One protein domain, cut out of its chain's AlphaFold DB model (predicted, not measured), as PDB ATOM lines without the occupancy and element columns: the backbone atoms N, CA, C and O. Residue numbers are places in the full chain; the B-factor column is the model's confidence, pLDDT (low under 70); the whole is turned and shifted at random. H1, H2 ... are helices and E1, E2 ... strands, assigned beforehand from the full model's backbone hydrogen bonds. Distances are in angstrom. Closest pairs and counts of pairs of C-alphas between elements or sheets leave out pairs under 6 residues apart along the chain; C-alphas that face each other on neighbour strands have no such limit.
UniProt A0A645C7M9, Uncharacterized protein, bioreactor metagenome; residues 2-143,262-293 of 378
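AT A GLANCE: This is residues 2 to 143 and 262 to 293 of the 378 residues of an uncharacterized protein of bioreactor metagenome (UniProt A0A645C7M9). A small twisted sheet of five strands is the core of three layers, with helices H3, H7 and H8 on one face and H5 and H6 on the other. H1 and H4 pack on each other beyond one end of the strands, and residues 287 to 293 stick out as a free tail. The printed part has 174 residues, with eight named helices and five named strands in the order H1 E1 E2 H2 H3 E3 H4 H5 E4 H6 E5 H7 H8. The sheet's order is E1, E3, E2, E4, E5, mixed, and the class is mixed, helices and strands. The whole is compact, with a radius of gyration of the C-alphas of 16.3 A and spans of 50 by 42 by 31 A.

HOW THE PARTS SIT: E3, residues 71 to 75, is antiparallel to edge strand E1, residues 29 to 31, with N 31 and O 73 2.8 A apart. It is parallel to E2, residues 41 to 44, with N 72 and O 41 2.8 A apart. E4, residues 109 to 112, is parallel to E2, N 44 to O 111 2.8 A, and to edge strand E5, residues 130 to 132, N 112 to O 131 2.8 A. H3, residues 54 to 67, lies over E3 and E2 at a height over the sheet of 10.0 A. On the opposite face H6, residues 115 to 124, lies over E4 and E5 at 9.6 A. H5, residues 88 to 104, is on the same face as H6. H5 forms a helical hairpin with H4, residues 80 to 85, closest C-alphas Ala 82 and Phe 91, 5.2 A. H4 touches H1, residues 13 to 22, at a shallow tilt of 24 degrees, opposite ways, closest C-alphas Leu 16 and Pro 81, 6.0 A. H8, residues 262 to 280, is on the sheet and with its residues 264 to 272 touches H2, residues 47 to 52, about perpendicular at 79 degrees, closest C-alphas Ala 51 and Arg 265, 4.3 A. H7, residues 133 to 139, is on the sheet and near H3. E2, H2 H3, E3 and E4, H6, E5 are strand-helix-strand units, parallel neighbour strands joined through helices; E3, H4 H5, E4 is a split one, with E2 between its strands; the three crossovers are right-handed. Every O i to N i+4 pair is within hydrogen-bond range in H1, H4, H5, H6, H7 and H8, against 1 of 2 in H2 and 9 of 10 in H3.

IN THESE COORDINATES: H1 begins at C-alpha 13 (85.114, 158.174, 118.505), and H8 ends at C-alpha 280 (104.271, 135.530, 101.853). From first to last C-alpha H8 measures 27.2 A, H5 24.0 A, H3 20.5 A and E3 13.2 A.

THE WHOLE: The farthest C-alphas, Lys 4 and Pro 143, are 53.8 A apart. Residues 144 to 261 are not printed, and C-alphas 143 and 262 are 33.6 A apart across this cut. Of the links printed whole, none is long. pLDDT is under 70 in residues 2 to 6 and 287 to 293.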
ATOM      1  N   HIS A   2      78.053 166.346 111.002       64.19
ATOM      2  CA  HIS A   2      79.512 166.497 110.930       64.19
ATOM      3  C   HIS A   2      79.982 167.811 110.289       64.19
ATOM      4  O   HIS A   2      80.654 168.596 110.942       64.19
ATOM      5  N   GLU A   3      79.511 168.132 109.080       63.97
ATOM      6  CA  GLU A   3      79.836 169.392 108.376       63.97
ATOM      7  C   GLU A   3      79.409 170.664 109.133       63.97
ATOM      8  O   GLU A   3      79.849 171.760 108.809       63.97
ATOM      9  N   LYS A   4      78.548 170.525 110.148       69.56
ATOM     10  CA  LYS A   4      78.067 171.623 110.997       69.56
ATOM     11  C   LYS A   4      78.777 171.674 112.358       69.56
ATOM     12  O   LYS A   4      78.304 172.379 113.240       69.56
ATOM     13  N   GLY A   5      79.828 170.873 112.570       68.81
ATOM     14  CA  GLY A   5      80.544 170.772 113.851       68.81
ATOM     15  C   GLY A   5      79.713 170.197 115.007       68.81
ATOM     16  O   GLY A   5      80.120 170.274 116.158       68.81
ATOM     17  N   ALA A   6      78.542 169.622 114.715       67.56
ATOM     18  CA  ALA A   6      77.556 169.188 115.708       67.56
ATOM     19  C   ALA A   6      77.458 167.654 115.812       67.56
ATOM     20  O   ALA A   6      76.426 167.117 116.214       67.56
ATOM     21  N   MET A   7      78.488 166.924 115.365       70.88
ATOM     22  CA  MET A   7      78.521 165.465 115.489       70.88
ATOM     23  C   MET A   7      78.701 165.088 116.968       70.88
ATOM     24  O   MET A   7      79.610 165.622 117.606       70.88
ATOM     25  N   PRO A   8      77.889 164.171 117.527       76.75
ATOM     26  CA  PRO A   8      78.104 163.670 118.878       76.75
ATOM     27  C   PRO A   8      79.287 162.688 118.883       76.75
ATOM     28  O   PRO A   8      79.111 161.476 118.991       76.75
ATOM     29  N   TRP A   9      80.499 163.231 118.743       79.12
ATOM     30  CA  TRP A   9      81.768 162.508 118.609       79.12
ATOM     31  C   TRP A   9      81.932 161.401 119.647       79.12
ATOM     32  O   TRP A   9      82.353 160.301 119.313       79.12
ATOM     33  N   ALA A  10      81.464 161.631 120.869       79.25
ATOM     34  CA  ALA A  10      81.574 160.676 121.958       79.25
ATOM     35  C   ALA A  10      80.789 159.357 121.773       79.25
ATOM     36  O   ALA A  10      80.967 158.436 122.564       79.25
ATOM     37  N   PHE A  11      79.908 159.241 120.772       86.44
ATOM     38  CA  PHE A  11      79.280 157.960 120.405       86.44
ATOM     39  C   PHE A  11      80.031 157.212 119.295       86.44
ATOM     40  O   PHE A  11      79.810 156.017 119.096       86.44
ATOM     41  N   HIS A  12      80.909 157.907 118.577       90.06
ATOM     42  CA  HIS A  12      81.537 157.426 117.347       90.06
ATOM     43  C   HIS A  12      83.054 157.271 117.478       90.06
ATOM     44  O   HIS A  12      83.660 156.476 116.764       90.06
ATOM     45  N   GLU A  13      83.671 158.010 118.396       89.81
ATOM     46  CA  GLU A  13      85.114 158.174 118.505       89.81
ATOM     47  C   GLU A  13      85.870 156.858 118.626       89.81
ATOM     48  O   GLU A  13      86.802 156.632 117.858       89.81
ATOM     49  N   PHE A  14      85.462 155.973 119.539       93.38
ATOM     50  CA  PHE A  14      86.125 154.681 119.702       93.38
ATOM     51  C   PHE A  14      86.183 153.910 118.374       93.38
ATOM     52  O   PHE A  14      87.239 153.435 117.964       93.38
ATOM     53  N   TRP A  15      85.063 153.859 117.648       94.31
ATOM     54  CA  TRP A  15      84.961 153.156 116.370       94.31
ATOM     55  C   TRP A  15      85.731 153.847 115.243       94.31
ATOM     56  O   TRP A  15      86.273 153.172 114.367       94.31
ATOM     57  N   LEU A  16      85.797 155.181 115.254       94.50
ATOM     58  CA  LEU A  16      86.617 155.955 114.322       94.50
ATOM     59  C   LEU A  16      88.112 155.725 114.575       94.50
ATOM     60  O   LEU A  16      88.862 155.516 113.623       94.50
ATOM     61  N   ARG A  17      88.540 155.689 115.841       94.62
ATOM     62  CA  ARG A  17      89.923 155.384 116.239       94.62
ATOM     63  C   ARG A  17      90.287 153.930 115.940       94.62
ATOM     64  O   ARG A  17      91.373 153.680 115.426       94.62
ATOM     65  N   ASP A  18      89.387 152.976 116.180       96.25
ATOM     66  CA  ASP A  18      89.589 151.567 115.801       96.25
ATOM     67  C   ASP A  18      89.696 151.395 114.280       96.25
ATOM     68  O   ASP A  18      90.555 150.661 113.792       96.25
ATOM     69  N   MET A  19      88.885 152.128 113.510       97.31
ATOM     70  CA  MET A  19      89.007 152.173 112.053       97.31
ATOM     71  C   MET A  19      90.339 152.781 111.606       97.31
ATOM     72  O   MET A  19      90.978 152.226 110.713       97.31
ATOM     73  N   ALA A  20      90.755 153.900 112.202       96.81
ATOM     74  CA  ALA A  20      92.030 154.541 111.892       96.81
ATOM     75  C   ALA A  20      93.204 153.594 112.178       96.81
ATOM     76  O   ALA A  20      94.078 153.435 111.331       96.81
ATOM     77  N   PHE A  21      93.170 152.888 113.311       96.88
ATOM     78  CA  PHE A  21      94.127 151.832 113.628       96.88
ATOM     79  C   PHE A  21      94.120 150.723 112.569       96.88
ATOM     80  O   PHE A  21      95.174 150.372 112.040       96.88
ATOM     81  N   ALA A  22      92.942 150.203 112.211       97.75
ATOM     82  CA  ALA A  22      92.797 149.132 111.226       97.75
ATOM     83  C   ALA A  22      93.235 149.525 109.802       97.75
ATOM     84  O   ALA A  22      93.446 148.635 108.985       97.75
ATOM     85  N   ASN A  23      93.371 150.824 109.518       97.94
ATOM     86  CA  ASN A  23      93.890 151.388 108.268       97.94
ATOM     87  C   ASN A  23      95.304 151.981 108.413       97.94
ATOM     88  O   ASN A  23      95.807 152.615 107.489       97.94
ATOM     89  N   SER A  24      95.946 151.812 109.570       96.19
ATOM     90  CA  SER A  24      97.318 152.266 109.805       96.19
ATOM     91  C   SER A  24      98.332 151.250 109.280       96.19
ATOM     92  O   SER A  24      98.002 150.080 109.047       96.19
ATOM     93  N   SER A  25      99.596 151.657 109.174       94.12
ATOM     94  CA  SER A  25     100.699 150.744 108.862       94.12
ATOM     95  C   SER A  25     100.871 149.631 109.904       94.12
ATOM     96  O   SER A  25     101.493 148.623 109.599       94.12
ATOM     97  N   ARG A  26     100.291 149.732 111.108       93.44
ATOM     98  CA  ARG A  26     100.355 148.655 112.114       93.44
ATOM     99  C   ARG A  26      99.488 147.445 111.753       93.44
ATOM    100  O   ARG A  26      99.856 146.325 112.076       93.44
ATOM    101  N   ALA A  27      98.357 147.651 111.075       96.00
ATOM    102  CA  ALA A  27      97.332 146.610 110.910       96.00
ATOM    103  C   ALA A  27      96.833 146.416 109.469       96.00
ATOM    104  O   ALA A  27      96.080 145.478 109.209       96.00
ATOM    105  N   SER A  28      97.236 147.282 108.536       97.06
ATOM    106  CA  SER A  28      96.843 147.211 107.125       97.06
ATOM    107  C   SER A  28      98.037 147.025 106.196       97.06
ATOM    108  O   SER A  28      99.168 147.415 106.515       97.06
ATOM    109  N   PHE A  29      97.773 146.405 105.049       96.75
ATOM    110  CA  PHE A  29      98.690 146.310 103.916       96.75
ATOM    111  C   PHE A  29      97.928 145.857 102.664       96.75
ATOM    112  O   PHE A  29      96.846 145.273 102.765       96.75
ATOM    113  N   SER A  30      98.503 146.119 101.492       97.00
ATOM    114  CA  SER A  30      98.095 145.516 100.221       97.00
ATOM    115  C   SER A  30      99.322 144.892  99.580       97.00
ATOM    116  O   SER A  30     100.377 145.523  99.569       97.00
ATOM    117  N   ALA A  31      99.189 143.675  99.070       97.19
ATOM    118  CA  ALA A  31     100.287 142.951  98.456       97.19
ATOM    119  C   ALA A  31      99.812 142.161  97.220       97.19
ATOM    120  O   ALA A  31      98.674 141.668  97.200       97.19
ATOM    121  N   PRO A  32     100.660 142.056  96.179       97.31
ATOM    122  CA  PRO A  32     100.352 141.300  94.967       97.31
ATOM    123  C   PRO A  32     100.315 139.791  95.257       97.31
ATOM    124  O   PRO A  32     100.688 139.370  96.350       97.31
ATOM    125  N   PRO A  33      99.902 138.944  94.301       98.19
ATOM    126  CA  PRO A  33      99.945 137.500  94.490       98.19
ATOM    127  C   PRO A  33     101.359 137.019  94.857       98.19
ATOM    128  O   PRO A  33     102.314 137.365  94.157       98.19
ATOM    129  N   PRO A  34     101.528 136.202  95.912       97.25
ATOM    130  CA  PRO A  34     102.850 135.745  96.352       97.25
ATOM    131  C   PRO A  34     103.502 134.772  95.357       97.25
ATOM    132  O   PRO A  34     104.697 134.515  95.423       97.25
ATOM    133  N   SER A  35     102.721 134.230  94.420       95.94
ATOM    134  CA  SER A  35     103.199 133.418  93.296       95.94
ATOM    135  C   SER A  35     103.980 134.230  92.251       95.94
ATOM    136  O   SER A  35     104.667 133.639  91.421       95.94
ATOM    137  N   GLY A  36     103.846 135.563  92.244       94.00
ATOM    138  CA  GLY A  36     104.334 136.430  91.168       94.00
ATOM    139  C   GLY A  36     103.485 136.380  89.891       94.00
ATOM    140  O   GLY A  36     103.823 137.042  88.907       94.00
ATOM    141  N   GLU A  37     102.386 135.619  89.877       95.31
ATOM    142  CA  GLU A  37     101.455 135.594  88.751       95.31
ATOM    143  C   GLU A  37     100.711 136.925  88.591       95.31
ATOM    144  O   GLU A  37     100.637 137.760  89.499       95.31
ATOM    145  N   LYS A  38     100.110 137.122  87.411       96.00
ATOM    146  CA  LYS A  38      99.231 138.267  87.170       96.00
ATOM    147  C   LYS A  38      98.099 138.259  88.200       96.00
ATOM    148  O   LYS A  38      97.406 137.259  88.349       96.00
ATOM    149  N   CYS A  39      97.870 139.400  88.844       97.81
ATOM    150  CA  CYS A  39      96.764 139.551  89.779       97.81
ATOM    151  C   CYS A  39      95.419 139.470  89.043       97.81
ATOM    152  O   CYS A  39      95.102 140.310  88.199       97.81
ATOM    153  N   THR A  40      94.651 138.426  89.340       97.75
ATOM    154  CA  THR A  40      93.314 138.175  88.782       97.75
ATOM    155  C   THR A  40      92.229 138.378  89.831       97.75
ATOM    156  O   THR A  40      91.133 138.851  89.509       97.75
ATOM    157  N   SER A  41      92.560 138.113  91.096       98.44
ATOM    158  CA  SER A  41      91.705 138.376  92.242       98.44
ATOM    159  C   SER A  41      92.480 138.974  93.420       98.44
ATOM    160  O   SER A  41      93.696 138.825  93.537       98.44
ATOM    161  N   VAL A  42      91.778 139.681  94.307       98.75
ATOM    162  CA  VAL A  42      92.303 140.157  95.596       98.75
ATOM    163  C   VAL A  42      91.366 139.719  96.706       98.75
ATOM    164  O   VAL A  42      90.172 140.025  96.685       98.75
ATOM    165  N   PHE A  43      91.908 139.041  97.713       98.88
ATOM    166  CA  PHE A  43      91.175 138.751  98.934       98.88
ATOM    167  C   PHE A  43      91.155 139.979  99.850       98.88
ATOM    168  O   PHE A  43      92.198 140.526 100.200       98.88
ATOM    169  N   PHE A  44      89.962 140.400 100.267       98.81
ATOM    170  CA  PHE A  44      89.752 141.464 101.245       98.81
ATOM    171  C   PHE A  44      88.912 140.925 102.416       98.81
ATOM    172  O   PHE A  44      87.675 140.890 102.360       98.81
ATOM    173  N   PRO A  45      89.554 140.486 103.514       98.50
ATOM    174  CA  PRO A  45      88.841 139.940 104.668       98.50
ATOM    175  C   PRO A  45      88.065 141.004 105.463       98.50
ATOM    176  O   PRO A  45      87.168 140.674 106.243       98.50
ATOM    177  N   GLY A  46      88.403 142.283 105.278       98.12
ATOM    178  CA  GLY A  46      87.965 143.374 106.141       98.12
ATOM    179  C   GLY A  46      88.683 143.382 107.495       98.12
ATOM    180  O   GLY A  46      89.489 142.510 107.815       98.12
ATOM    181  N   CYS A  47      88.369 144.378 108.325       97.88
ATOM    182  CA  CYS A  47      89.104 144.622 109.567       97.88
ATOM    183  C   CYS A  47      88.679 143.728 110.744       97.88
ATOM    184  O   CYS A  47      89.487 143.449 111.623       97.88
ATOM    185  N   GLN A  48      87.421 143.280 110.794       97.94
ATOM    186  CA  GLN A  48      86.893 142.573 111.969       97.94
ATOM    187  C   GLN A  48      87.055 141.050 111.908       97.94
ATOM    188  O   GLN A  48      86.903 140.391 112.934       97.94
ATOM    189  N   LEU A  49      87.343 140.468 110.739       97.94
ATOM    190  CA  LEU A  49      87.466 139.013 110.615       97.94
ATOM    191  C   LEU A  49      88.719 138.509 111.344       97.94
ATOM    192  O   LEU A  49      88.604 137.705 112.263       97.94
ATOM    193  N   GLY A  50      89.884 139.067 111.004       97.31
ATOM    194  CA  GLY A  50      91.157 138.754 111.661       97.31
ATOM    195  C   GLY A  50      91.254 139.253 113.104       97.31
ATOM    196  O   GLY A  50      91.956 138.664 113.916       97.31
ATOM    197  N   ALA A  51      90.510 140.311 113.441       97.56
ATOM    198  CA  ALA A  51      90.378 140.779 114.818       97.56
ATOM    199  C   ALA A  51      89.634 139.766 115.703       97.56
ATOM    200  O   ALA A  51      89.987 139.592 116.866       97.56
ATOM    201  N   SER A  52      88.611 139.106 115.149       96.69
ATOM    202  CA  SER A  52      87.868 138.045 115.832       96.69
ATOM    203  C   SER A  52      88.696 136.761 115.900       96.69
ATOM    204  O   SER A  52      88.899 136.242 116.990       96.69
ATOM    205  N   ASP A  53      89.263 136.292 114.785       96.69
ATOM    206  CA  ASP A  53      90.210 135.169 114.757       96.69
ATOM    207  C   ASP A  53      91.161 135.299 113.547       96.69
ATOM    208  O   ASP A  53      90.702 135.223 112.401       96.69
ATOM    209  N   PRO A  54      92.482 135.470 113.754       97.75
ATOM    210  CA  PRO A  54      93.459 135.566 112.665       97.75
ATOM    211  C   PRO A  54      93.401 134.398 111.674       97.75
ATOM    212  O   PRO A  54      93.612 134.592 110.473       97.75
ATOM    213  N   ARG A  55      93.049 133.194 112.147       97.81
ATOM    214  CA  ARG A  55      92.999 131.983 111.317       97.81
ATOM    215  C   ARG A  55      91.909 132.048 110.257       97.81
ATOM    216  O   ARG A  55      92.087 131.498 109.175       97.81
ATOM    217  N   TYR A  56      90.819 132.778 110.504       98.44
ATOM    218  CA  TYR A  56      89.798 133.013 109.480       98.44
ATOM    219  C   TYR A  56      90.366 133.710 108.251       98.44
ATOM    220  O   TYR A  56      89.896 133.463 107.144       98.44
ATOM    221  N   VAL A  57      91.375 134.564 108.421       98.75
ATOM    222  CA  VAL A  57      92.032 135.234 107.300       98.75
ATOM    223  C   VAL A  57      93.102 134.337 106.695       98.75
ATOM    224  O   VAL A  57      93.082 134.125 105.484       98.75
ATOM    225  N   SER A  58      94.007 133.786 107.511       98.69
ATOM    226  CA  SER A  58      95.141 133.005 107.001       98.69
ATOM    227  C   SER A  58      94.702 131.737 106.268       98.69
ATOM    228  O   SER A  58      95.239 131.440 105.202       98.69
ATOM    229  N   GLU A  59      93.703 131.015 106.783       98.50
ATOM    230  CA  GLU A  59      93.209 129.786 106.156       98.50
ATOM    231  C   GLU A  59      92.384 130.069 104.904       98.50
ATOM    232  O   GLU A  59      92.542 129.368 103.903       98.50
ATOM    233  N   SER A  60      91.582 131.139 104.911       98.75
ATOM    234  CA  SER A  60      90.869 131.588 103.708       98.75
ATOM    235  C   SER A  60      91.845 131.980 102.609       98.75
ATOM    236  O   SER A  60      91.703 131.528 101.478       98.75
ATOM    237  N   PHE A  61      92.874 132.764 102.935       98.81
ATOM    238  CA  PHE A  61      93.871 133.175 101.954       98.81
ATOM    239  C   PHE A  61      94.666 131.978 101.419       98.81
ATOM    240  O   PHE A  61      94.792 131.816 100.210       98.81
ATOM    241  N   ARG A  62      95.115 131.071 102.298       98.44
ATOM    242  CA  ARG A  62      95.785 129.823 101.899       98.44
ATOM    243  C   ARG A  62      94.909 128.966 100.983       98.44
ATOM    244  O   ARG A  62      95.418 128.373 100.037       98.44
ATOM    245  N   PHE A  63      93.615 128.867 101.278       98.50
ATOM    246  CA  PHE A  63      92.666 128.140 100.443       98.50
ATOM    247  C   PHE A  63      92.523 128.789  99.064       98.50
ATOM    248  O   PHE A  63      92.628 128.084  98.063       98.50
ATOM    249  N   LEU A  64      92.347 130.113  99.008       98.56
ATOM    250  CA  LEU A  64      92.215 130.860  97.755       98.56
ATOM    251  C   LEU A  64      93.469 130.746  96.885       98.56
ATOM    252  O   LEU A  64      93.341 130.456  95.703       98.56
ATOM    253  N   LEU A  65      94.668 130.846  97.467       98.19
ATOM    254  CA  LEU A  65      95.927 130.627  96.741       98.19
ATOM    255  C   LEU A  65      96.021 129.232  96.106       98.19
ATOM    256  O   LEU A  65      96.628 129.078  95.051       98.19
ATOM    257  N   GLY A  66      95.434 128.214  96.741       96.88
ATOM    258  CA  GLY A  66      95.380 126.858  96.191       96.88
ATOM    259  C   GLY A  66      94.400 126.696  95.025       96.88
ATOM    260  O   GLY A  66      94.541 125.747  94.259       96.88
ATOM    261  N   LEU A  67      93.414 127.589  94.895       96.50
ATOM    262  CA  LEU A  67      92.468 127.612  93.775       96.50
ATOM    263  C   LEU A  67      92.947 128.517  92.640       96.50
ATOM    264  O   LEU A  67      92.832 128.161  91.472       96.50
ATOM    265  N   GLU A  68      93.461 129.690  92.994       96.12
ATOM    266  CA  GLU A  68      93.854 130.748  92.077       96.12
ATOM    267  C   GLU A  68      95.170 131.371  92.575       96.12
ATOM    268  O   GLU A  68      95.156 132.278  93.415       96.12
ATOM    269  N   PRO A  69      96.333 130.904  92.079       97.38
ATOM    270  CA  PRO A  69      97.636 131.420  92.498       97.38
ATOM    271  C   PRO A  69      97.825 132.922  92.237       97.38
ATOM    272  O   PRO A  69      98.627 133.551  92.923       97.38
ATOM    273  N   GLY A  70      97.065 133.503  91.300       98.00
ATOM    274  CA  GLY A  70      96.959 134.943  91.027       98.00
ATOM    275  C   GLY A  70      96.149 135.755  92.053       98.00
ATOM    276  O   GLY A  70      95.785 136.899  91.765       98.00
ATOM    277  N   THR A  71      95.859 135.200  93.238       98.62
ATOM    278  CA  THR A  71      95.157 135.901  94.328       98.62
ATOM    279  C   THR A  71      96.118 136.770  95.148       98.62
ATOM    280  O   THR A  71      96.996 136.257  95.843       98.62
ATOM    281  N   GLY A  72      95.925 138.090  95.121       98.50
ATOM    282  CA  GLY A  72      96.572 139.048  96.027       98.50
ATOM    283  C   GLY A  72      95.814 139.218  97.350       98.50
ATOM    284  O   GLY A  72      94.752 138.625  97.561       98.50
ATOM    285  N   LEU A  73      96.326 140.061  98.246       98.62
ATOM    286  CA  LEU A  73      95.717 140.305  99.559       98.62
ATOM    287  C   LEU A  73      95.706 141.792  99.907       98.62
ATOM    288  O   LEU A  73      96.741 142.453  99.865       98.62
ATOM    289  N   THR A  74      94.555 142.287 100.358       98.38
ATOM    290  CA  THR A  74      94.429 143.612 100.973       98.38
ATOM    291  C   THR A  74      93.730 143.493 102.321       98.38
ATOM    292  O   THR A  74      92.560 143.120 102.391       98.38
ATOM    293  N   ILE A  75      94.418 143.865 103.401       97.94
ATOM    294  CA  ILE A  75      93.843 143.952 104.749       97.94
ATOM    295  C   ILE A  75      93.617 145.419 105.107       97.94
ATOM    296  O   ILE A  75      94.538 146.227 105.045       97.94
ATOM    297  N   GLY A  76      92.389 145.750 105.511       97.69
ATOM    298  CA  GLY A  76      91.997 147.083 105.962       97.69
ATOM    299  C   GLY A  76      90.510 147.166 106.316       97.69
ATOM    300  O   GLY A  76      89.774 146.175 106.287       97.69
ATOM    301  N   CYS A  77      90.044 148.360 106.665       98.44
ATOM    302  CA  CYS A  77      88.643 148.676 106.921       98.44
ATOM    303  C   CYS A  77      87.985 149.337 105.702       98.44
ATOM    304  O   CYS A  77      88.527 150.267 105.112       98.44
ATOM    305  N   CYS A  78      86.753 148.927 105.389       98.31
ATOM    306  CA  CYS A  78      85.938 149.468 104.293       98.31
ATOM    307  C   CYS A  78      85.349 150.869 104.553       98.31
ATOM    308  O   CYS A  78      84.561 151.362 103.751       98.31
ATOM    309  N   GLY A  79      85.649 151.491 105.698       98.06
ATOM    310  CA  GLY A  79      85.156 152.829 106.034       98.06
ATOM    311  C   GLY A  79      83.746 152.878 106.636       98.06
ATOM    312  O   GLY A  79      83.258 153.966 106.936       98.06
ATOM    313  N   ALA A  80      83.091 151.731 106.867       97.50
ATOM    314  CA  ALA A  80      81.746 151.687 107.454       97.50
ATOM    315  C   ALA A  80      81.604 152.505 108.761       97.50
ATOM    316  O   ALA A  80      80.611 153.223 108.881       97.50
ATOM    317  N   PRO A  81      82.577 152.506 109.703       96.25
ATOM    318  CA  PRO A  81      82.502 153.358 110.891       96.25
ATOM    319  C   PRO A  81      82.423 154.864 110.601       96.25
ATOM    320  O   PRO A  81      81.663 155.558 111.273       96.25
ATOM    321  N   ALA A  82      83.154 155.368 109.600       95.75
ATOM    322  CA  ALA A  82      83.080 156.774 109.196       95.75
ATOM    323  C   ALA A  82      81.716 157.114 108.589       95.75
ATOM    324  O   ALA A  82      81.117 158.131 108.941       95.75
ATOM    325  N   LEU A  83      81.181 156.224 107.745       95.31
ATOM    326  CA  LEU A  83      79.841 156.384 107.186       95.31
ATOM    327  C   LEU A  83      78.774 156.425 108.291       95.31
ATOM    328  O   LEU A  83      77.911 157.299 108.277       95.31
ATOM    329  N   TRP A  84      78.835 155.509 109.263       93.50
ATOM    330  CA  TRP A  84      77.889 155.470 110.385       93.50
ATOM    331  C   TRP A  84      77.976 156.709 111.283       93.50
ATOM    332  O   TRP A  84      76.950 157.163 111.782       93.50
ATOM    333  N   ALA A  85      79.171 157.285 111.439       91.38
ATOM    334  CA  ALA A  85      79.382 158.550 112.144       91.38
ATOM    335  C   ALA A  85      78.929 159.787 111.337       91.38
ATOM    336  O   ALA A  85      78.882 160.902 111.860       91.38
ATOM    337  N   GLY A  86      78.609 159.615 110.050       91.00
ATOM    338  CA  GLY A  86      78.319 160.715 109.133       91.00
ATOM    339  C   GLY A  86      79.547 161.558 108.769       91.00
ATOM    340  O   GLY A  86      79.382 162.677 108.276       91.00
ATOM    341  N   ASP A  87      80.761 161.049 108.998       92.31
ATOM    342  CA  ASP A  87      82.010 161.675 108.560       92.31
ATOM    343  C   ASP A  87      82.300 161.294 107.103       92.31
ATOM    344  O   ASP A  87      83.104 160.416 106.778       92.31
ATOM    345  N   MET A  88      81.585 161.962 106.198       93.56
ATOM    346  CA  MET A  88      81.678 161.695 104.764       93.56
ATOM    347  C   MET A  88      83.035 162.070 104.167       93.56
ATOM    348  O   MET A  88      83.409 161.512 103.138       93.56
ATOM    349  N   ALA A  89      83.775 162.999 104.780       94.62
ATOM    350  CA  ALA A  89      85.104 163.373 104.309       94.62
ATOM    351  C   ALA A  89      86.097 162.234 104.564       94.62
ATOM    352  O   ALA A  89      86.765 161.781 103.632       94.62
ATOM    353  N   LEU A  90      86.123 161.709 105.792       95.25
ATOM    354  CA  LEU A  90      86.936 160.545 106.128       95.25
ATOM    355  C   LEU A  90      86.500 159.306 105.340       95.25
ATOM    356  O   LEU A  90      87.347 158.577 104.827       95.25
ATOM    357  N   PHE A  91      85.191 159.085 105.196       97.56
ATOM    358  CA  PHE A  91      84.672 157.959 104.422       97.56
ATOM    359  C   PHE A  91      85.121 158.004 102.952       97.56
ATOM    360  O   PHE A  91      85.640 157.007 102.448       97.56
ATOM    361  N   ARG A  92      85.004 159.161 102.281       97.88
ATOM    362  CA  ARG A  92      85.478 159.334 100.895       97.88
ATOM    363  C   ARG A  92      86.975 159.067 100.760       97.88
ATOM    364  O   ARG A  92      87.360 158.331  99.861       97.88
ATOM    365  N   LYS A  93      87.793 159.557 101.697       98.00
ATOM    366  CA  LYS A  93      89.241 159.294 101.709       98.00
ATOM    367  C   LYS A  93      89.561 157.794 101.768       98.00
ATOM    368  O   LYS A  93      90.473 157.323 101.088       98.00
ATOM    369  N   VAL A  94      88.808 157.030 102.566       98.25
ATOM    370  CA  VAL A  94      88.952 155.564 102.626       98.25
ATOM    371  C   VAL A  94      88.568 154.923 101.288       98.25
ATOM    372  O   VAL A  94      89.321 154.090 100.791       98.25
ATOM    373  N   CYS A  95      87.451 155.328 100.677       98.50
ATOM    374  CA  CYS A  95      87.047 154.843  99.351       98.50
ATOM    375  C   CYS A  95      88.091 155.146  98.267       98.50
ATOM    376  O   CYS A  95      88.416 154.261  97.482       98.50
ATOM    377  N   GLU A  96      88.647 156.358  98.249       98.19
ATOM    378  CA  GLU A  96      89.697 156.768  97.306       98.19
ATOM    379  C   GLU A  96      90.947 155.895  97.448       98.19
ATOM    380  O   GLU A  96      91.474 155.411  96.452       98.19
ATOM    381  N   THR A  97      91.373 155.616  98.684       97.25
ATOM    382  CA  THR A  97      92.526 154.741  98.946       97.25
ATOM    383  C   THR A  97      92.263 153.304  98.487       97.25
ATOM    384  O   THR A  97      93.136 152.673  97.897       97.25
ATOM    385  N   LEU A  98      91.057 152.775  98.724       98.06
ATOM    386  CA  LEU A  98      90.680 151.435  98.258       98.06
ATOM    387  C   LEU A  98      90.657 151.350  96.726       98.06
ATOM    388  O   LEU A  98      91.162 150.374  96.177       98.06
ATOM    389  N   LEU A  99      90.116 152.365  96.043       98.00
ATOM    390  CA  LEU A  99      90.108 152.438  94.578       98.00
ATOM    391  C   LEU A  99      91.512 152.538  93.998       98.00
ATOM    392  O   LEU A  99      91.805 151.876  93.007       98.00
ATOM    393  N   GLU A 100      92.372 153.350  94.604       96.94
ATOM    394  CA  GLU A 100      93.748 153.509  94.151       96.94
ATOM    395  C   GLU A 100      94.522 152.194  94.283       96.94
ATOM    396  O   GLU A 100      95.088 151.716  93.302       96.94
ATOM    397  N   ASN A 101      94.445 151.533  95.444       95.25
ATOM    398  CA  ASN A 101      95.068 150.222  95.646       95.25
ATOM    399  C   ASN A 101      94.534 149.175  94.654       95.25
ATOM    400  O   ASN A 101      95.298 148.383  94.104       95.25
ATOM    401  N   TRP A 102      93.224 149.179  94.394       97.75
ATOM    402  CA  TRP A 102      92.593 148.272  93.434       97.75
ATOM    403  C   TRP A 102      93.060 148.520  91.990       97.75
ATOM    404  O   TRP A 102      93.364 147.568  91.267       97.75
ATOM    405  N   ARG A 103      93.187 149.786  91.573       97.62
ATOM    406  CA  ARG A 103      93.714 150.165  90.249       97.62
ATOM    407  C   ARG A 103      95.183 149.792  90.100       97.62
ATOM    408  O   ARG A 103      95.561 149.236  89.070       97.62
ATOM    409  N   GLN A 104      95.991 150.023  91.133       95.62
ATOM    410  CA  GLN A 104      97.402 149.624  91.165       95.62
ATOM    411  C   GLN A 104      97.580 148.103  91.070       95.62
ATOM    412  O   GLN A 104      98.524 147.636  90.438       95.62
ATOM    413  N   ALA A 105      96.641 147.325  91.617       95.19
ATOM    414  CA  ALA A 105      96.607 145.870  91.467       95.19
ATOM    415  C   ALA A 105      96.139 145.393  90.072       95.19
ATOM    416  O   ALA A 105      96.092 144.189  89.823       95.19
ATOM    417  N   GLY A 106      95.793 146.303  89.154       96.81
ATOM    418  CA  GLY A 106      95.345 145.968  87.799       96.81
ATOM    419  C   GLY A 106      93.843 145.703  87.676       96.81
ATOM    420  O   GLY A 106      93.431 144.965  86.781       96.81
ATOM    421  N   CYS A 107      93.034 146.294  88.559       97.62
ATOM    422  CA  CYS A 107      91.574 146.160  88.601       97.62
ATOM    423  C   CYS A 107      91.051 144.701  88.694       97.62
ATOM    424  O   CYS A 107      90.158 144.324  87.930       97.62
ATOM    425  N   PRO A 108      91.582 143.858  89.602       97.94
ATOM    426  CA  PRO A 108      91.174 142.459  89.739       97.94
ATOM    427  C   PRO A 108      89.771 142.320  90.352       97.94
ATOM    428  O   PRO A 108      89.237 143.254  90.952       97.94
ATOM    429  N   ARG A 109      89.175 141.126  90.284       98.38
ATOM    430  CA  ARG A 109      87.965 140.825  91.072       98.38
ATOM    431  C   ARG A 109      88.296 140.841  92.567       98.38
ATOM    432  O   ARG A 109      89.325 140.311  92.976       98.38
ATOM    433  N   MET A 110      87.414 141.366  93.412       98.50
ATOM    434  CA  MET A 110      87.597 141.325  94.866       98.50
ATOM    435  C   MET A 110      86.768 140.220  95.527       98.50
ATOM    436  O   MET A 110      85.556 140.117  95.335       98.50
ATOM    437  N   ILE A 111      87.425 139.402  96.348       98.81
ATOM    438  CA  ILE A 111      86.799 138.357  97.161       98.81
ATOM    439  C   ILE A 111      86.666 138.894  98.583       98.81
ATOM    440  O   ILE A 111      87.661 139.115  99.271       98.81
ATOM    441  N   LEU A 112      85.438 139.117  99.041       98.69
ATOM    442  CA  LEU A 112      85.155 139.747 100.329       98.69
ATOM    443  C   LEU A 112      84.686 138.704 101.348       98.69
ATOM    444  O   LEU A 112      83.783 137.925 101.066       98.69
ATOM    445  N   ALA A 113      85.222 138.702 102.568       98.06
ATOM    446  CA  ALA A 113      84.730 137.795 103.622       98.06
ATOM    447  C   ALA A 113      83.672 138.425 104.544       98.06
ATOM    448  O   ALA A 113      82.974 137.732 105.282       98.06
ATOM    449  N   CYS A 114      83.538 139.751 104.524       97.94
ATOM    450  CA  CYS A 114      82.623 140.479 105.394       97.94
ATOM    451  C   CYS A 114      81.394 140.965 104.605       97.94
ATOM    452  O   CYS A 114      81.550 141.802 103.709       97.94
ATOM    453  N   PRO A 115      80.164 140.536 104.960       97.12
ATOM    454  CA  PRO A 115      78.941 140.991 104.294       97.12
ATOM    455  C   PRO A 115      78.749 142.511 104.302       97.12
ATOM    456  O   PRO A 115      78.299 143.081 103.312       97.12
ATOM    457  N   THR A 116      79.141 143.191 105.383       97.38
ATOM    458  CA  THR A 116      79.119 144.661 105.431       97.38
ATOM    459  C   THR A 116      80.113 145.261 104.445       97.38
ATOM    460  O   THR A 116      79.774 146.230 103.782       97.38
ATOM    461  N   CYS A 117      81.310 144.684 104.278       98.44
ATOM    462  CA  CYS A 117      82.243 145.163 103.254       98.44
ATOM    463  C   CYS A 117      81.634 145.014 101.854       98.44
ATOM    464  O   CYS A 117      81.681 145.970 101.092       98.44
ATOM    465  N   LEU A 118      80.971 143.894 101.543       97.44
ATOM    466  CA  LEU A 118      80.262 143.742 100.267       97.44
ATOM    467  C   LEU A 118      79.204 144.825 100.051       97.44
ATOM    468  O   LEU A 118      79.128 145.396  98.965       97.44
ATOM    469  N   GLU A 119      78.394 145.118 101.065       95.88
ATOM    470  CA  GLU A 119      77.402 146.191 100.988       95.88
ATOM    471  C   GLU A 119      78.052 147.558 100.728       95.88
ATOM    472  O   GLU A 119      77.579 148.303  99.870       95.88
ATOM    473  N   MET A 120      79.153 147.865 101.417       97.44
ATOM    474  CA  MET A 120      79.899 149.112 101.229       97.44
ATOM    475  C   MET A 120      80.476 149.218  99.815       97.44
ATOM    476  O   MET A 120      80.279 150.233  99.152       97.44
ATOM    477  N   PHE A 121      81.124 148.162  99.324       98.06
ATOM    478  CA  PHE A 121      81.707 148.136  97.983       98.06
ATOM    479  C   PHE A 121      80.620 148.245  96.911       98.06
ATOM    480  O   PHE A 121      80.703 149.100  96.041       98.06
ATOM    481  N   SER A 122      79.526 147.490  97.034       95.81
ATOM    482  CA  SER A 122      78.428 147.540  96.056       95.81
ATOM    483  C   SER A 122      77.750 148.910  95.966       95.81
ATOM    484  O   SER A 122      77.251 149.273  94.906       95.81
ATOM    485  N   ARG A 123      77.675 149.658  97.074       96.38
ATOM    486  CA  ARG A 123      77.009 150.969  97.108       96.38
ATOM    487  C   ARG A 123      77.926 152.122  96.716       96.38
ATOM    488  O   ARG A 123      77.453 153.068  96.098       96.38
ATOM    489  N   TYR A 124      79.194 152.070  97.120       97.94
ATOM    490  CA  TYR A 124      80.099 153.221  97.044       97.94
ATOM    491  C   TYR A 124      81.296 153.010  96.119       97.94
ATOM    492  O   TYR A 124      81.918 153.993  95.737       97.94
ATOM    493  N   LEU A 125      81.590 151.766  95.736       97.88
ATOM    494  CA  LEU A 125      82.659 151.385  94.813       97.88
ATOM    495  C   LEU A 125      82.115 150.443  93.711       97.88
ATOM    496  O   LEU A 125      82.648 149.349  93.525       97.88
ATOM    497  N   PRO A 126      81.034 150.814  92.991       97.06
ATOM    498  CA  PRO A 126      80.324 149.901  92.087       97.06
ATOM    499  C   PRO A 126      81.149 149.456  90.866       97.06
ATOM    500  O   PRO A 126      80.744 148.532  90.170       97.06
ATOM    501  N   GLU A 127      82.285 150.108  90.598       97.06
ATOM    502  CA  GLU A 127      83.241 149.714  89.555       97.06
ATOM    503  C   GLU A 127      84.042 148.448  89.902       97.06
ATOM    504  O   GLU A 127      84.599 147.813  89.008       97.06
ATOM    505  N   ILE A 128      84.077 148.057  91.180       98.12
ATOM    506  CA  ILE A 128      84.796 146.872  91.644       98.12
ATOM    507  C   ILE A 128      83.868 145.655  91.581       98.12
ATOM    508  O   ILE A 128      82.914 145.546  92.357       98.12
ATOM    509  N   ASP A 129      84.189 144.694  90.714       97.69
ATOM    510  CA  ASP A 129      83.524 143.389  90.710       97.69
ATOM    511  C   ASP A 129      83.838 142.634  92.011       97.69
ATOM    512  O   ASP A 129      85.002 142.377  92.329       97.69
ATOM    513  N   CYS A 130      82.799 142.298  92.777       97.81
ATOM    514  CA  CYS A 130      82.922 141.724  94.114       97.81
ATOM    515  C   CYS A 130      82.121 140.427  94.252       97.81
ATOM    516  O   CYS A 130      80.945 140.368  93.892       97.81
ATOM    517  N   VAL A 131      82.716 139.432  94.908       97.69
ATOM    518  CA  VAL A 131      82.064 138.173  95.304       97.69
ATOM    519  C   VAL A 131      82.298 137.904  96.791       97.69
ATOM    520  O   VAL A 131      83.314 138.333  97.341       97.69
ATOM    521  N   LEU A 132      81.375 137.218  97.476       98.06
ATOM    522  CA  LEU A 132      81.646 136.774  98.843       98.06
ATOM    523  C   LEU A 132      82.512 135.519  98.841       98.06
ATOM    524  O   LEU A 132      82.306 134.605  98.048       98.06
ATOM    525  N   LEU A 133      83.420 135.439  99.812       98.56
ATOM    526  CA  LEU A 133      84.242 134.261 100.067       98.56
ATOM    527  C   LEU A 133      83.390 132.987 100.111       98.56
ATOM    528  O   LEU A 133      83.761 131.988  99.518       98.56
ATOM    529  N   TYR A 134      82.230 133.031 100.766       97.62
ATOM    530  CA  TYR A 134      81.365 131.861 100.946       97.62
ATOM    531  C   TYR A 134      80.806 131.311  99.629       97.62
ATOM    532  O   TYR A 134      80.636 130.099  99.514       97.62
ATOM    533  N   ASP A 135      80.589 132.173  98.633       97.75
ATOM    534  CA  ASP A 135      80.187 131.754  97.287       97.75
ATOM    535  C   ASP A 135      81.334 130.984  96.617       97.75
ATOM    536  O   ASP A 135      81.118 129.934  96.013       97.75
ATOM    537  N   VAL A 136      82.568 131.474  96.785       98.19
ATOM    538  CA  VAL A 136      83.788 130.831  96.274       98.19
ATOM    539  C   VAL A 136      84.029 129.485  96.962       98.19
ATOM    540  O   VAL A 136      84.330 128.502  96.288       98.19
ATOM    541  N   LEU A 137      83.857 129.411  98.286       97.81
ATOM    542  CA  LEU A 137      84.012 128.166  99.045       97.81
ATOM    543  C   LEU A 137      83.012 127.099  98.581       97.81
ATOM    544  O   LEU A 137      83.411 125.962  98.342       97.81
ATOM    545  N   ALA A 138      81.738 127.472  98.418       96.88
ATOM    546  CA  ALA A 138      80.705 126.559  97.931       96.88
ATOM    547  C   ALA A 138      80.974 126.114  96.484       96.88
ATOM    548  O   ALA A 138      80.877 124.932  96.167       96.88
ATOM    549  N   GLY A 139      81.379 127.042  95.609       96.50
ATOM    550  CA  GLY A 139      81.690 126.739  94.210       96.50
ATOM    551  C   GLY A 139      82.920 125.846  94.012       96.50
ATOM    552  O   GLY A 139      83.022 125.169  92.993       96.50
ATOM    553  N   ALA A 140      83.841 125.809  94.978       95.19
ATOM    554  CA  ALA A 140      85.051 124.995  94.901       95.19
ATOM    555  C   ALA A 140      84.803 123.489  95.103       95.19
ATOM    556  O   ALA A 140      85.685 122.687  94.795       95.19
ATOM    557  N   GLY A 141      83.650 123.094  95.660       90.00
ATOM    558  CA  GLY A 141      83.294 121.687  95.883       90.00
ATOM    559  C   GLY A 141      84.234 120.929  96.830       90.00
ATOM    560  O   GLY A 141      84.284 119.699  96.800       90.00
ATOM    561  N   ARG A 142      85.017 121.639  97.658       90.56
ATOM    562  CA  ARG A 142      85.908 121.009  98.639       90.56
ATOM    563  C   ARG A 142      85.115 120.684  99.908       90.56
ATOM    564  O   ARG A 142      84.576 121.607 100.516       90.56
ATOM    565  N   PRO A 143      85.101 119.420 100.364       87.69
ATOM    566  CA  PRO A 143      84.410 119.075 101.596       87.69
ATOM    567  C   PRO A 143      85.102 119.712 102.805       87.69
ATOM    568  O   PRO A 143      86.336 119.763 102.873       87.69
ATOM    569  N   TYR A 262      88.678 144.182 123.176       94.75
ATOM    570  CA  TYR A 262      89.071 145.185 122.176       94.75
ATOM    571  C   TYR A 262      90.593 145.349 122.014       94.75
ATOM    572  O   TYR A 262      91.070 145.491 120.883       94.75
ATOM    573  N   ASP A 263      91.368 145.243 123.092       93.94
ATOM    574  CA  ASP A 263      92.835 145.223 123.018       93.94
ATOM    575  C   ASP A 263      93.362 143.988 122.286       93.94
ATOM    576  O   ASP A 263      94.221 144.091 121.405       93.94
ATOM    577  N   GLU A 264      92.806 142.812 122.581       94.88
ATOM    578  CA  GLU A 264      93.162 141.574 121.886       94.88
ATOM    579  C   GLU A 264      92.842 141.663 120.398       94.88
ATOM    580  O   GLU A 264      93.628 141.208 119.573       94.88
ATOM    581  N   ARG A 265      91.721 142.290 120.030       96.62
ATOM    582  CA  ARG A 265      91.350 142.539 118.630       96.62
ATOM    583  C   ARG A 265      92.389 143.393 117.907       96.62
ATOM    584  O   ARG A 265      92.701 143.099 116.752       96.62
ATOM    585  N   ARG A 266      92.937 144.429 118.559       95.50
ATOM    586  CA  ARG A 266      94.038 145.239 118.001       95.50
ATOM    587  C   ARG A 266      95.294 144.396 117.823       95.50
ATOM    588  O   ARG A 266      95.766 144.286 116.692       95.50
ATOM    589  N   LYS A 267      95.740 143.721 118.886       94.81
ATOM    590  CA  LYS A 267      96.923 142.840 118.878       94.81
ATOM    591  C   LYS A 267      96.816 141.746 117.806       94.81
ATOM    592  O   LYS A 267      97.760 141.504 117.063       94.81
ATOM    593  N   ARG A 268      95.637 141.131 117.651       96.94
ATOM    594  CA  ARG A 268      95.356 140.108 116.627       96.94
ATOM    595  C   ARG A 268      95.509 140.638 115.206       96.94
ATOM    596  O   ARG A 268      96.026 139.914 114.365       96.94
ATOM    597  N   ARG A 269      95.092 141.877 114.920       97.69
ATOM    598  CA  ARG A 269      95.260 142.475 113.583       97.69
ATOM    599  C   ARG A 269      96.719 142.784 113.257       97.69
ATOM    600  O   ARG A 269      97.131 142.525 112.132       97.69
ATOM    601  N   GLU A 270      97.482 143.298 114.221       95.75
ATOM    602  CA  GLU A 270      98.928 143.537 114.057       95.75
ATOM    603  C   GLU A 270      99.644 142.224 113.784       95.75
ATOM    604  O   GLU A 270     100.265 142.056 112.737       95.75
ATOM    605  N   LYS A 271      99.434 141.249 114.672       95.81
ATOM    606  CA  LYS A 271     100.028 139.926 114.553       95.81
ATOM    607  C   LYS A 271      99.647 139.238 113.246       95.81
ATOM    608  O   LYS A 271     100.493 138.633 112.603       95.81
ATOM    609  N   LEU A 272      98.386 139.339 112.824       97.88
ATOM    610  CA  LEU A 272      97.944 138.785 111.547       97.88
ATOM    611  C   LEU A 272      98.699 139.409 110.369       97.88
ATOM    612  O   LEU A 272      99.107 138.681 109.466       97.88
ATOM    613  N   LYS A 273      98.869 140.738 110.361       96.75
ATOM    614  CA  LYS A 273      99.666 141.412 109.334       96.75
ATOM    615  C   LYS A 273     101.099 140.887 109.353       96.75
ATOM    616  O   LYS A 273     101.587 140.482 108.306       96.75
ATOM    617  N   GLU A 274     101.745 140.890 110.513       95.31
ATOM    618  CA  GLU A 274     103.134 140.446 110.673       95.31
ATOM    619  C   GLU A 274     103.322 139.003 110.199       95.31
ATOM    620  O   GLU A 274     104.177 138.736 109.357       95.31
ATOM    621  N   ASP A 275     102.476 138.084 110.669       96.75
ATOM    622  CA  ASP A 275     102.561 136.662 110.338       96.75
ATOM    623  C   ASP A 275     102.332 136.416 108.830       96.75
ATOM    624  O   ASP A 275     102.985 135.552 108.238       96.75
ATOM    625  N   LEU A 276     101.430 137.165 108.179       97.88
ATOM    626  CA  LEU A 276     101.177 137.038 106.737       97.88
ATOM    627  C   LEU A 276     102.276 137.671 105.883       97.88
ATOM    628  O   LEU A 276     102.697 137.051 104.908       97.88
ATOM    629  N   VAL A 277     102.744 138.868 106.245       96.94
ATOM    630  CA  VAL A 277     103.848 139.546 105.552       96.94
ATOM    631  C   VAL A 277     105.102 138.683 105.623       96.94
ATOM    632  O   VAL A 277     105.625 138.311 104.580       96.94
ATOM    633  N   ARG A 278     105.499 138.226 106.815       96.12
ATOM    634  CA  ARG A 278     106.659 137.338 106.989       96.12
ATOM    635  C   ARG A 278     106.591 136.087 106.123       96.12
ATOM    636  O   ARG A 278     107.596 135.617 105.599       96.12
ATOM    637  N   LYS A 279     105.397 135.500 106.020       97.31
ATOM    638  CA  LYS A 279     105.197 134.225 105.333       97.31
ATOM    639  C   LYS A 279     105.184 134.356 103.812       97.31
ATOM    640  O   LYS A 279     105.650 133.438 103.139       97.31
ATOM    641  N   TYR A 280     104.589 135.420 103.281       97.69
ATOM    642  CA  TYR A 280     104.271 135.530 101.853       97.69
ATOM    643  C   TYR A 280     105.014 136.661 101.134       97.69
ATOM    644  O   TYR A 280     105.208 136.548  99.930       97.69
ATOM    645  N   TRP A 281     105.429 137.707 101.854       96.94
ATOM    646  CA  TRP A 281     106.098 138.899 101.320       96.94
ATOM    647  C   TRP A 281     107.188 139.402 102.286       96.94
ATOM    648  O   TRP A 281     107.062 140.502 102.835       96.94
ATOM    649  N   PRO A 282     108.243 138.609 102.562       93.81
ATOM    650  CA  PRO A 282     109.310 139.004 103.486       93.81
ATOM    651  C   PRO A 282     110.008 140.313 103.076       93.81
ATOM    652  O   PRO A 282     110.536 141.027 103.921       93.81
ATOM    653  N   GLU A 283     109.969 140.682 101.796       91.62
ATOM    654  CA  GLU A 283     110.465 141.960 101.279       91.62
ATOM    655  C   GLU A 283     109.661 143.187 101.742       91.62
ATOM    656  O   GLU A 283     110.154 144.310 101.647       91.62
ATOM    657  N   LEU A 284     108.431 142.986 102.229       89.19
ATOM    658  CA  LEU A 284     107.572 144.035 102.787       89.19
ATOM    659  C   LEU A 284     107.699 144.152 104.315       89.19
ATOM    660  O   LEU A 284     106.989 144.965 104.917       89.19
ATOM    661  N   GLU A 285     108.554 143.352 104.962       83.31
ATOM    662  CA  GLU A 285     108.836 143.524 106.387       83.31
ATOM    663  C   GLU A 285     109.505 144.882 106.644       83.31
ATOM    664  O   GLU A 285     110.445 145.289 105.962       83.31
ATOM    665  N   GLU A 286     109.013 145.606 107.652       71.06
ATOM    666  CA  GLU A 286     109.613 146.872 108.075       71.06
ATOM    667  C   GLU A 286     110.929 146.586 108.829       71.06
ATOM    668  O   GLU A 286     110.895 145.923 109.874       71.06
ATOM    669  N   PRO A 287     112.091 147.090 108.362       56.97
ATOM    670  CA  PRO A 287     113.362 146.884 109.052       56.97
ATOM    671  C   PRO A 287     113.331 147.485 110.467       56.97
ATOM    672  O   PRO A 287     112.959 148.646 110.639       56.97
ATOM    673  N   GLY A 288     113.762 146.724 111.481       54.09
ATOM    674  CA  GLY A 288     113.958 147.228 112.851       54.09
ATOM    675  C   GLY A 288     112.835 146.954 113.863       54.09
ATOM    676  O   GLY A 288     112.893 147.486 114.969       54.09
ATOM    677  N   LYS A 289     111.836 146.121 113.530       53.03
ATOM    678  CA  LYS A 289     110.820 145.644 114.496       53.03
ATOM    679  C   LYS A 289     111.167 144.339 115.216       53.03
ATOM    680  O   LYS A 289     110.491 143.999 116.187       53.03
ATOM    681  N   GLU A 290     112.207 143.620 114.799       40.81
ATOM    682  CA  GLU A 290     112.711 142.469 115.554       40.81
ATOM    683  C   GLU A 290     113.233 142.945 116.919       40.81
ATOM    684  O   GLU A 290     114.320 143.504 117.030       40.81
ATOM    685  N   GLY A 291     112.417 142.773 117.963       42.34
ATOM    686  CA  GLY A 291     112.757 143.167 119.332       42.34
ATOM    687  C   GLY A 291     112.200 144.515 119.803       42.34
ATOM    688  O   GLY A 291     112.551 144.935 120.905       42.34
ATOM    689  N   ALA A 292     111.313 145.179 119.048       45.25
ATOM    690  CA  ALA A 292     110.526 146.288 119.595       45.25
ATOM    691  C   ALA A 292     109.574 145.725 120.664       45.25
ATOM    692  O   ALA A 292     108.531 145.153 120.349       45.25
ATOM    693  N   MET A 293     109.985 145.806 121.929       49.72
ATOM    694  CA  MET A 293     109.185 145.330 123.051       49.72
ATOM    695  C   MET A 293     107.866 146.097 123.059       49.72
ATOM    696  O   MET A 293     107.871 147.327 123.044       49.72
TER     697      MET A 293